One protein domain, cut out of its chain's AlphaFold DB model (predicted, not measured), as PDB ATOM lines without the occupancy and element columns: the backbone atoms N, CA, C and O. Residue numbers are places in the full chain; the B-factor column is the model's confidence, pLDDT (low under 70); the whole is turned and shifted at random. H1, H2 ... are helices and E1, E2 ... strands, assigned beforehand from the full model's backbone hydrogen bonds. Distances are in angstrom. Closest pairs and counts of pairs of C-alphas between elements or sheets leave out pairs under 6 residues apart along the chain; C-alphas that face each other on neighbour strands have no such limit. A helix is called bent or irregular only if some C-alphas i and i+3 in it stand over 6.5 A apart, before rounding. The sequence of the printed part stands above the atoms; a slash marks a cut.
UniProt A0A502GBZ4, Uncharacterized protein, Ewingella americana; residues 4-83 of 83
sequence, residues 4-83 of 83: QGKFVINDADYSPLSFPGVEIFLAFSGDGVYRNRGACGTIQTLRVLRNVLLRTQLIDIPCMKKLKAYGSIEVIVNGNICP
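Overview. This is residues 4 to 83 of the 83 residues of an uncharacterized protein of Ewingella americana (UniProt A0A502GBZ4). Picture one strongly twisted sheet of five strands, E3, E2, E1, E6 and E7, with a small hairpin, E4 and E5, set off beyond the end where E6 begins. The one short helix, H1, only grazes the sheet, and residues 32 to 39 of the long loop before it stick out. The 80 printed residues hold, along the chain, E1 E2 E3 H1 E4 E5 E6 E7, seven strands and one helix, in the mixed class of helices and strands. The large sheet runs E3 E2 E1 E6 E7 and is mixed, with E1 and E6 parallel and its other neighbours antiparallel. The whole is compact, with a radius of gyration of the C-alphas of 13.3 A and spans of 33 by 29 by 23 A.

Arrangement. Start in the sheet at E1, residues 4 to 9, parallel to E6, residues 71 to 77, at 21 degrees; N 7 and O 74 are 2.8 A apart, within hydrogen-bond range. On to E2, residues 14 to 18, the pair is antiparallel at 159 degrees, with N 6 and O 18 at 2.8 A. E3, residues 24 to 28, is an edge strand, antiparallel to E2 at 143 degrees, with N 17 and O 25 at 2.8 A. E1, E2 and E3 form a meander, each strand the antiparallel neighbour of the one before. At the other edge E7, residues 80 to 82, makes a hairpin with E6 at 145 degrees, with N 77 and O 80 at 2.8 A. H1, residues 45 to 53, only grazes the sheet; its closest C-alpha pair with E3 is Phe 25 and Thr 45, 6.7 A. In H1 every O i to N i+4 pair is within hydrogen-bond range. E4, residues 59 to 61, and E5, residues 64 to 69, form an antiparallel hairpin at 134 degrees, with N 59 and O 69 at 2.8 A. E5 runs on into E6 across a break of 1 residue, at 81 degrees. H1 and E5 are apart.

Along the chain. Find C-alpha 4 at (10.018, -12.911, 43.917), where E1 begins and runs 16.5 A. E2 is 12.7 A long and E3 12.9 A. H1 begins at (-1.974, -8.608, 33.654) and runs 12.1 A; it is neither bent nor irregular, but only just: C-alphas 45 and 48 are 6.0 A apart. E4 is 6.3 A long, E5 10.4 A, E6 19.5 A, and E7 6.4 A, ending at (3.298, -23.565, 50.723).

Size, cuts and confidence. The C-alphas of Ala 12 and Lys 65 are the two farthest apart, 36.3 A. The printed part has no cut. The link from E3 to H1, 16 residues, is long. The mean pLDDT of the printed part is 72.9; residues 29 to 46, residue 62 and residues 78 to 83 are under 70.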
ATOM      1  N   GLN A   4      10.638 -12.218  42.793       83.56
ATOM      2  CA  GLN A   4      10.018 -12.911  43.917       83.56
ATOM      3  C   GLN A   4       8.615 -12.348  44.085       83.56
ATOM      4  O   GLN A   4       8.449 -11.160  44.343       83.56
ATOM      5  N   GLY A   5       7.605 -13.173  43.842       84.75
ATOM      6  CA  GLY A   5       6.205 -12.816  44.032       84.75
ATOM      7  C   GLY A   5       5.676 -13.356  45.354       84.75
ATOM      8  O   GLY A   5       6.135 -14.388  45.834       84.75
ATOM      9  N   LYS A   6       4.669 -12.691  45.911       86.38
ATOM     10  CA  LYS A   6       3.904 -13.165  47.063       86.38
ATOM     11  C   LYS A   6       2.438 -13.247  46.685       86.38
ATOM     12  O   LYS A   6       1.849 -12.239  46.296       86.38
ATOM     13  N   PHE A   7       1.853 -14.427  46.826       84.19
ATOM     14  CA  PHE A   7       0.447 -14.677  46.563       84.19
ATOM     15  C   PHE A   7      -0.242 -15.161  47.829       84.19
ATOM     16  O   PHE A   7       0.192 -16.132  48.442       84.19
ATOM     17  N   VAL A   8      -1.307 -14.482  48.240       80.25
ATOM     18  CA  VAL A   8      -2.082 -14.879  49.421       80.25
ATOM     19  C   VAL A   8      -3.355 -15.559  48.948       80.25
ATOM     20  O   VAL A   8      -4.066 -14.992  48.138       80.25
ATOM     21  N   ILE A   9      -3.654 -16.749  49.446       77.12
ATOM     22  CA  ILE A   9      -4.912 -17.459  49.220       77.12
ATOM     23  C   ILE A   9      -5.725 -17.335  50.507       77.12
ATOM     24  O   ILE A   9      -5.296 -17.800  51.564       77.12
ATOM     25  N   ASN A  10      -6.865 -16.656  50.410       74.94
ATOM     26  CA  ASN A  10      -7.742 -16.298  51.529       74.94
ATOM     27  C   ASN A  10      -9.212 -16.691  51.285       74.94
ATOM     28  O   ASN A  10     -10.102 -15.989  51.756       74.94
ATOM     29  N   ASP A  11      -9.461 -17.744  50.495       72.44
ATOM     30  CA  ASP A  11     -10.804 -18.250  50.139       72.44
ATOM     31  C   ASP A  11     -11.751 -17.215  49.472       72.44
ATOM     32  O   ASP A  11     -12.931 -17.478  49.270       72.44
ATOM     33  N   ALA A  12     -11.242 -16.040  49.081       71.19
ATOM     34  CA  ALA A  12     -11.951 -15.080  48.233       71.19
ATOM     35  C   ALA A  12     -11.814 -15.454  46.748       71.19
ATOM     36  O   ALA A  12     -10.837 -16.090  46.372       71.19
ATOM     37  N   ASP A  13     -12.716 -14.990  45.878       72.44
ATOM     38  CA  ASP A  13     -12.618 -15.248  44.428       72.44
ATOM     39  C   ASP A  13     -11.285 -14.756  43.832       72.44
ATOM     40  O   ASP A  13     -10.637 -15.428  43.024       72.44
ATOM     41  N   TYR A  14     -10.839 -13.581  44.277       74.62
ATOM     42  CA  TYR A  14      -9.593 -12.956  43.852       74.62
ATOM     43  C   TYR A  14      -8.761 -12.549  45.052       74.62
ATOM     44  O   TYR A  14      -9.274 -12.029  46.045       74.62
ATOM     45  N   SER A  15      -7.454 -12.710  44.913       78.25
ATOM     46  CA  SER A  15      -6.496 -12.357  45.939       78.25
ATOM     47  C   SER A  15      -5.253 -11.681  45.345       78.25
ATOM     48  O   SER A  15      -4.958 -11.814  44.149       78.25
ATOM     49  N   PRO A  16      -4.542 -10.857  46.136       81.88
ATOM     50  CA  PRO A  16      -3.439 -10.064  45.618       81.88
ATOM     51  C   PRO A  16      -2.184 -10.918  45.398       81.88
ATOM     52  O   PRO A  16      -1.669 -11.557  46.318       81.88
ATOM     53  N   LEU A  17      -1.653 -10.859  44.177       82.75
ATOM     54  CA  LEU A  17      -0.315 -11.297  43.793       82.75
ATOM     55  C   LEU A  17       0.595 -10.068  43.711       82.75
ATOM     56  O   LEU A  17       0.488  -9.261  42.790       82.75
ATOM     57  N   SER A  18       1.492  -9.919  44.677       85.19
ATOM     58  CA  SER A  18       2.416  -8.787  44.758       85.19
ATOM     59  C   SER A  18       3.799  -9.167  44.246       85.19
ATOM     60  O   SER A  18       4.352 -10.181  44.669       85.19
ATOM     61  N   PHE A  19       4.377  -8.332  43.385       84.56
ATOM     62  CA  PHE A  19       5.793  -8.390  43.026       84.56
ATOM     63  C   PHE A  19       6.476  -7.109  43.525       84.56
ATOM     64  O   PHE A  19       6.211  -6.032  42.979       84.56
ATOM     65  N   PRO A  20       7.348  -7.183  44.545       81.62
ATOM     66  CA  PRO A  20       8.059  -6.021  45.061       81.62
ATOM     67  C   PRO A  20       8.814  -5.295  43.939       81.62
ATOM     68  O   PRO A  20       9.607  -5.899  43.219       81.62
ATOM     69  N   GLY A  21       8.552  -3.995  43.779       79.44
ATOM     70  CA  GLY A  21       9.177  -3.163  42.742       79.44
ATOM     71  C   GLY A  21       8.555  -3.266  41.343       79.44
ATOM     72  O   GLY A  21       9.082  -2.653  40.417       79.44
ATOM     73  N   VAL A  22       7.458  -4.010  41.176       82.12
ATOM     74  CA  VAL A  22       6.667  -4.041  39.938       82.12
ATOM     75  C   VAL A  22       5.298  -3.438  40.221       82.12
ATOM     76  O   VAL A  22       5.173  -2.223  40.200       82.12
ATOM     77  N   GLU A  23       4.299  -4.266  40.522       81.81
ATOM     78  CA  GLU A  23       2.921  -3.886  40.828       81.81
ATOM     79  C   GLU A  23       2.232  -5.042  41.578       81.81
ATOM     80  O   GLU A  23       2.798  -6.131  41.752       81.81
ATOM     81  N   ILE A  24       1.001  -4.789  42.025       82.75
ATOM     82  CA  ILE A  24       0.105  -5.790  42.605       82.75
ATOM     83  C   ILE A  24      -0.926  -6.168  41.547       82.75
ATOM     84  O   ILE A  24      -1.621  -5.312  41.004       82.75
ATOM     85  N   PHE A  25      -1.054  -7.462  41.288       81.00
ATOM     86  CA  PHE A  25      -2.009  -8.015  40.344       81.00
ATOM     87  C   PHE A  25      -3.086  -8.788  41.091       81.00
ATOM     88  O   PHE A  25      -2.794  -9.543  42.013       81.00
ATOM     89  N   LEU A  26      -4.339  -8.639  40.672       75.62
ATOM     90  CA  LEU A  26      -5.397  -9.530  41.131       75.62
ATOM     91  C   LEU A  26      -5.229 -10.871  40.421       75.62
ATOM     92  O   LEU A  26      -5.259 -10.939  39.189       75.62
ATOM     93  N   ALA A  27      -5.023 -11.921  41.202       74.25
ATOM     94  CA  ALA A  27      -4.948 -13.287  40.723       74.25
ATOM     95  C   ALA A  27      -6.090 -14.097  41.340       74.25
ATOM     96  O   ALA A  27      -6.578 -13.802  42.429       74.25
ATOM     97  N   PHE A  28      -6.570 -15.085  40.593       73.44
ATOM     98  CA  PHE A  28      -7.644 -15.948  41.058       73.44
ATOM     99  C   PHE A  28      -7.121 -16.816  42.207       73.44
ATOM    100  O   PHE A  28      -6.155 -17.556  42.019       73.44
ATOM    101  N   SER A  29      -7.744 -16.714  43.384       67.38
ATOM    102  CA  SER A  29      -7.296 -17.386  44.620       67.38
ATOM    103  C   SER A  29      -7.383 -18.914  44.518       67.38
ATOM    104  O   SER A  29      -6.679 -19.635  45.224       67.38
ATOM    105  N   GLY A  30      -8.190 -19.420  43.577       62.53
ATOM    106  CA  GLY A  30      -8.329 -20.846  43.319       62.53
ATOM    107  C   GLY A  30      -9.429 -21.482  44.158       62.53
ATOM    108  O   GLY A  30      -9.118 -22.263  45.051       62.53
ATOM    109  N   ASP A  31     -10.695 -21.204  43.830       59.59
ATOM    110  CA  ASP A  31     -11.832 -21.962  44.364       59.59
ATOM    111  C   ASP A  31     -12.268 -23.095  43.406       59.59
ATOM    112  O   ASP A  31     -12.181 -22.991  42.173       59.59
ATOM    113  N   GLY A  32     -12.694 -24.218  43.986       62.06
ATOM    114  CA  GLY A  32     -13.234 -25.382  43.290       62.06
ATOM    115  C   GLY A  32     -12.331 -25.962  42.193       62.06
ATOM    116  O   GLY A  32     -11.175 -26.327  42.407       62.06
ATOM    117  N   VAL A  33     -12.888 -26.099  40.987       55.22
ATOM    118  CA  VAL A  33     -12.270 -26.837  39.871       55.22
ATOM    119  C   VAL A  33     -11.034 -26.163  39.267       55.22
ATOM    120  O   VAL A  33     -10.326 -26.823  38.508       55.22
ATOM    121  N   TYR A  34     -10.752 -24.895  39.579       56.28
ATOM    122  CA  TYR A  34      -9.675 -24.109  38.956       56.28
ATOM    123  C   TYR A  34      -8.396 -24.006  39.799       56.28
ATOM    124  O   TYR A  34      -7.401 -23.442  39.340       56.28
ATOM    125  N   ARG A  35      -8.372 -24.594  41.000       58.34
ATOM    126  CA  ARG A  35      -7.159 -24.689  41.819       58.34
ATOM    127  C   ARG A  35      -6.099 -25.519  41.078       58.34
ATOM    128  O   ARG A  35      -6.371 -26.637  40.647       58.34
ATOM    129  N   ASN A  36      -4.898 -24.965  40.901       52.44
ATOM    130  CA  ASN A  36      -3.779 -25.579  40.168       52.44
ATOM    131  C   ASN A  36      -4.028 -25.882  38.672       52.44
ATOM    132  O   ASN A  36      -3.301 -26.687  38.088       52.44
ATOM    133  N   ARG A  37      -5.001 -25.232  38.008       53.72
ATOM    134  CA  ARG A  37      -5.088 -25.259  36.534       53.72
ATOM    135  C   ARG A  37      -4.389 -24.050  35.925       53.72
ATOM    136  O   ARG A  37      -4.709 -22.905  36.231       53.72
ATOM    137  N   GLY A  38      -3.441 -24.314  35.028       48.75
ATOM    138  CA  GLY A  38      -2.834 -23.274  34.199       48.75
ATOM    139  C   GLY A  38      -3.868 -22.613  33.280       48.75
ATOM    140  O   GLY A  38      -4.855 -23.241  32.910       48.75
ATOM    141  N   ALA A  39      -3.596 -21.365  32.885       51.88
ATOM    142  CA  ALA A  39      -4.406 -20.521  31.990       51.88
ATOM    143  C   ALA A  39      -5.545 -19.683  32.611       51.88
ATOM    144  O   ALA A  39      -6.351 -19.124  31.867       51.88
ATOM    145  N   CYS A  40      -5.571 -19.463  33.932       51.69
ATOM    146  CA  CYS A  40      -6.384 -18.383  34.511       51.69
ATOM    147  C   CYS A  40      -5.706 -17.016  34.268       51.69
ATOM    148  O   CYS A  40      -5.034 -16.459  35.133       51.69
ATOM    149  N   GLY A  41      -5.787 -16.521  33.031       53.16
ATOM    150  CA  GLY A  41      -5.201 -15.251  32.611       53.16
ATOM    151  C   GLY A  41      -6.274 -14.202  32.350       53.16
ATOM    152  O   GLY A  41      -6.751 -14.089  31.224       53.16
ATOM    153  N   THR A  42      -6.614 -13.388  33.352       49.97
ATOM    154  CA  THR A  42      -7.293 -12.110  33.091       49.97
ATOM    155  C   THR A  42      -6.393 -11.256  32.188       49.97
ATOM    156  O   THR A  42      -5.226 -10.996  32.487       49.97
ATOM    157  N   ILE A  43      -6.950 -10.848  31.046       49.78
ATOM    158  CA  ILE A  43      -6.265 -10.433  29.804       49.78
ATOM    159  C   ILE A  43      -5.374  -9.173  29.930       49.78
ATOM    160  O   ILE A  43      -4.567  -8.900  29.042       49.78
ATOM    161  N   GLN A  44      -5.424  -8.429  31.039       49.38
ATOM    162  CA  GLN A  44      -4.636  -7.193  31.206       49.38
ATOM    163  C   GLN A  44      -3.282  -7.395  31.914       49.38
ATOM    164  O   GLN A  44      -2.299  -6.747  31.549       49.38
ATOM    165  N   THR A  45      -3.183  -8.351  32.843       57.00
ATOM    166  CA  THR A  45      -1.974  -8.608  33.654       57.00
ATOM    167  C   THR A  45      -0.804  -9.166  32.835       57.00
ATOM    168  O   THR A  45       0.363  -8.901  33.133       57.00
ATOM    169  N   LEU A  46      -1.093  -9.911  31.761       64.75
ATOM    170  CA  LEU A  46      -0.072 -10.661  31.026       64.75
ATOM    171  C   LEU A  46       0.993  -9.754  30.394       64.75
ATOM    172  O   LEU A  46       2.164 -10.110  30.415       64.75
ATOM    173  N   ARG A  47       0.630  -8.591  29.832       72.38
ATOM    174  CA  ARG A  47       1.579  -7.759  29.063       72.38
ATOM    175  C   ARG A  47       2.654  -7.132  29.950       72.38
ATOM    176  O   ARG A  47       3.832  -7.189  29.603       72.38
ATOM    177  N   VAL A  48       2.252  -6.546  31.078       77.50
ATOM    178  CA  VAL A  48       3.180  -5.911  32.025       77.50
ATOM    179  C   VAL A  48       4.052  -6.978  32.670       77.50
ATOM    180  O   VAL A  48       5.274  -6.917  32.557       77.50
ATOM    181  N   LEU A  49       3.432  -8.016  33.238       77.62
ATOM    182  CA  LEU A  49       4.159  -9.081  33.919       77.62
ATOM    183  C   LEU A  49       5.131  -9.805  32.975       77.62
ATOM    184  O   LEU A  49       6.280 -10.036  33.336       77.62
ATOM    185  N   ARG A  50       4.720 -10.090  31.731       81.88
ATOM    186  CA  ARG A  50       5.589 -10.702  30.713       81.88
ATOM    187  C   ARG A  50       6.802  -9.836  30.403       81.88
ATOM    188  O   ARG A  50       7.905 -10.364  30.332       81.88
ATOM    189  N   ASN A  51       6.624  -8.528  30.225       83.56
ATOM    190  CA  ASN A  51       7.741  -7.630  29.932       83.56
ATOM    191  C   ASN A  51       8.742  -7.552  31.087       83.56
ATOM    192  O   ASN A  51       9.942  -7.447  30.843       83.56
ATOM    193  N   VAL A  52       8.267  -7.619  32.330       83.06
ATOM    194  CA  VAL A  52       9.138  -7.622  33.508       83.06
ATOM    195  C   VAL A  52       9.852  -8.969  33.647       83.06
ATOM    196  O   VAL A  52      11.067  -8.982  33.821       83.06
ATOM    197  N   LEU A  53       9.146 -10.094  33.476       83.88
ATOM    198  CA  LEU A  53       9.742 -11.436  33.500       83.88
ATOM    199  C   LEU A  53      10.828 -11.595  32.429       83.88
ATOM    200  O   LEU A  53      11.909 -12.085  32.717       83.88
ATOM    201  N   LEU A  54      10.598 -11.119  31.203       85.50
ATOM    202  CA  LEU A  54      11.597 -11.206  30.129       85.50
ATOM    203  C   LEU A  54      12.857 -10.363  30.385       85.50
ATOM    204  O   LEU A  54      13.871 -10.574  29.723       85.50
ATOM    205  N   ARG A  55      12.809  -9.412  31.325       86.31
ATOM    206  CA  ARG A  55      13.964  -8.603  31.739       86.31
ATOM    207  C   ARG A  55      14.716  -9.201  32.928       86.31
ATOM    208  O   ARG A  55      15.784  -8.691  33.266       86.31
ATOM    209  N   THR A  56      14.189 -10.237  33.585       83.62
ATOM    210  CA  THR A  56      14.830 -10.815  34.770       83.62
ATOM    211  C   THR A  56      15.838 -11.893  34.411       83.62
ATOM    212  O   THR A  56      15.798 -12.516  33.352       83.62
ATOM    213  N   GLN A  57      16.796 -12.089  35.314       84.88
ATOM    214  CA  GLN A  57      17.764 -13.167  35.170       84.88
ATOM    215  C   GLN A  57      17.095 -14.499  35.492       84.88
ATOM    216  O   GLN A  57      16.334 -14.611  36.453       84.88
ATOM    217  N   LEU A  58      17.431 -15.496  34.685       85.00
ATOM    218  CA  LEU A  58      16.972 -16.862  34.848       85.00
ATOM    219  C   LEU A  58      17.680 -17.540  36.030       85.00
ATOM    220  O   LEU A  58      18.907 -17.503  36.113       85.00
ATOM    221  N   ILE A  59      16.911 -18.195  36.898       85.38
ATOM    222  CA  ILE A  59      17.401 -19.054  37.980       85.38
ATOM    223  C   ILE A  59      17.253 -20.520  37.595       85.38
ATOM    224  O   ILE A  59      16.273 -20.910  36.957       85.38
ATOM    225  N   ASP A  60      18.228 -21.333  37.981       83.75
ATOM    226  CA  ASP A  60      18.135 -22.779  37.821       83.75
ATOM    227  C   ASP A  60      17.237 -23.359  38.918       83.75
ATOM    228  O   ASP A  60      17.362 -23.006  40.092       83.75
ATOM    229  N   ILE A  61      16.311 -24.239  38.532       79.75
ATOM    230  CA  ILE A  61      15.378 -24.850  39.478       79.75
ATOM    231  C   ILE A  61      16.074 -26.042  40.149       79.75
ATOM    232  O   ILE A  61      16.456 -26.994  39.451       79.75
ATOM    233  N   PRO A  62      16.220 -26.047  41.488       69.12
ATOM    234  CA  PRO A  62      16.702 -27.222  42.198       69.12
ATOM    235  C   PRO A  62      15.721 -28.368  41.916       69.12
ATOM    236  O   PRO A  62      14.522 -28.198  42.093       69.12
ATOM    237  N   CYS A  63      16.238 -29.494  41.415       73.88
ATOM    238  CA  CYS A  63      15.531 -30.679  40.884       73.88
ATOM    239  C   CYS A  63      15.372 -30.774  39.354       73.88
ATOM    240  O   CYS A  63      15.184 -31.887  38.866       73.88
ATOM    241  N   MET A  64      15.533 -29.705  38.561       78.62
ATOM    242  CA  MET A  64      15.451 -29.800  37.090       78.62
ATOM    243  C   MET A  64      16.612 -29.102  36.374       78.62
ATOM    244  O   MET A  64      16.599 -27.902  36.135       78.62
ATOM    245  N   LYS A  65      17.590 -29.894  35.911       70.69
ATOM    246  CA  LYS A  65      18.835 -29.405  35.277       70.69
ATOM    247  C   LYS A  65      18.655 -28.625  33.963       70.69
ATOM    248  O   LYS A  65      19.602 -27.995  33.508       70.69
ATOM    249  N   LYS A  66      17.490 -28.713  33.314       81.25
ATOM    250  CA  LYS A  66      17.210 -28.062  32.016       81.25
ATOM    251  C   LYS A  66      16.138 -26.977  32.091       81.25
ATOM    252  O   LYS A  66      15.866 -26.336  31.080       81.25
ATOM    253  N   LEU A  67      15.518 -26.791  33.254       81.31
ATOM    254  CA  LEU A  67      14.446 -25.825  33.431       81.31
ATOM    255  C   LEU A  67      14.977 -24.623  34.195       81.31
ATOM    256  O   LEU A  67      15.523 -24.744  35.290       81.31
ATOM    257  N   LYS A  68      14.801 -23.462  33.572       81.75
ATOM    258  CA  LYS A  68      15.138 -22.173  34.149       81.75
ATOM    259  C   LYS A  68      13.852 -21.407  34.424       81.75
ATOM    260  O   LYS A  68      12.941 -21.424  33.596       81.75
ATOM    261  N   ALA A  69      13.784 -20.731  35.562       82.88
ATOM    262  CA  ALA A  69      12.657 -19.889  35.940       82.88
ATOM    263  C   ALA A  69      13.054 -18.411  35.919       82.88
ATOM    264  O   ALA A  69      14.195 -18.059  36.190       82.88
ATOM    265  N   TYR A  70      12.100 -17.530  35.626       84.06
ATOM    266  CA  TYR A  70      12.292 -16.074  35.696       84.06
ATOM    267  C   TYR A  70      12.164 -15.520  37.130       84.06
ATOM    268  O   TYR A  70      12.420 -14.334  37.374       84.06
ATOM    269  N   GLY A  71      11.744 -16.371  38.070       83.62
ATOM    270  CA  GLY A  71      11.429 -16.020  39.447       83.62
ATOM    271  C   GLY A  71      10.737 -17.149  40.209       83.62
ATOM    272  O   GLY A  71      10.479 -18.215  39.646       83.62
ATOM    273  N   SER A  72      10.421 -16.888  41.472       80.25
ATOM    274  CA  SER A  72       9.607 -17.737  42.346       80.25
ATOM    275  C   SER A  72       8.391 -16.960  42.851       80.25
ATOM    276  O   SER A  72       8.407 -15.730  42.908       80.25
ATOM    277  N   ILE A  73       7.319 -17.671  43.192       83.25
ATOM    278  CA  ILE A  73       6.145 -17.089  43.845       83.25
ATOM    279  C   ILE A  73       5.909 -17.877  45.125       83.25
ATOM    280  O   ILE A  73       5.701 -19.085  45.068       83.25
ATOM    281  N   GLU A  74       5.934 -17.190  46.258       81.19
ATOM    282  CA  GLU A  74       5.557 -17.755  47.547       81.19
ATOM    283  C   GLU A  74       4.038 -17.712  47.683       81.19
ATOM    284  O   GLU A  74       3.425 -16.646  47.572       81.19
ATOM    285  N   VAL A  75       3.429 -18.872  47.921       80.25
ATOM    286  CA  VAL A  75       1.983 -18.992  48.102       80.25
ATOM    287  C   VAL A  75       1.687 -19.150  49.590       80.25
ATOM    288  O   VAL A  75       2.175 -20.074  50.234       80.25
ATOM    289  N   ILE A  76       0.875 -18.257  50.150       78.75
ATOM    290  CA  ILE A  76       0.447 -18.293  51.551       78.75
ATOM    291  C   ILE A  76      -1.025 -18.667  51.593       78.75
ATOM    292  O   ILE A  76      -1.869 -17.862  51.220       78.75
ATOM    293  N   VAL A  77      -1.335 -19.866  52.070       75.94
ATOM    294  CA  VAL A  77      -2.697 -20.390  52.205       75.94
ATOM    295  C   VAL A  77      -3.106 -20.334  53.668       75.94
ATOM    296  O   VAL A  77      -2.537 -21.053  54.484       75.94
ATOM    297  N   ASN A  78      -4.099 -19.515  54.019       66.62
ATOM    298  CA  ASN A  78      -4.695 -19.499  55.366       66.62
ATOM    299  C   ASN A  78      -3.662 -19.381  56.512       66.62
ATOM    300  O   ASN A  78      -3.815 -19.983  57.571       66.62
ATOM    301  N   GLY A  79      -2.583 -18.619  56.288       63.53
ATOM    302  CA  GLY A  79      -1.485 -18.432  57.247       63.53
ATOM    303  C   GLY A  79      -0.355 -19.467  57.165       63.53
ATOM    304  O   GLY A  79       0.697 -19.250  57.761       63.53
ATOM    305  N   ASN A  80      -0.517 -20.531  56.376       57.81
ATOM    306  CA  ASN A  80       0.515 -21.529  56.113       57.81
ATOM    307  C   ASN A  80       1.196 -21.254  54.769       57.81
ATOM    308  O   ASN A  80       0.542 -21.059  53.746       57.81
ATOM    309  N   ILE A  81       2.524 -21.236  54.770       54.09
ATOM    310  CA  ILE A  81       3.328 -21.013  53.567       54.09
ATOM    311  C   ILE A  81       3.448 -22.358  52.842       54.09
ATOM    312  O   ILE A  81       3.912 -23.334  53.432       54.09
ATOM    313  N   CYS A  82       3.009 -22.429  51.588       47.69
ATOM    314  CA  CYS A  82       3.298 -23.565  50.723       47.69
ATOM    315  C   CYS A  82       4.690 -23.345  50.099       47.69
ATOM    316  O   CYS A  82       4.871 -22.316  49.443       47.69
ATOM    317  N   PRO A  83       5.659 -24.247  50.345       47.19
ATOM    318  CA  PRO A  83       7.007 -24.140  49.791       47.19
ATOM    319  C   PRO A  83       7.048 -24.373  48.276       47.19
ATOM    320  O   PRO A  83       6.217 -25.166  47.768       47.19
TER     321      PRO A  83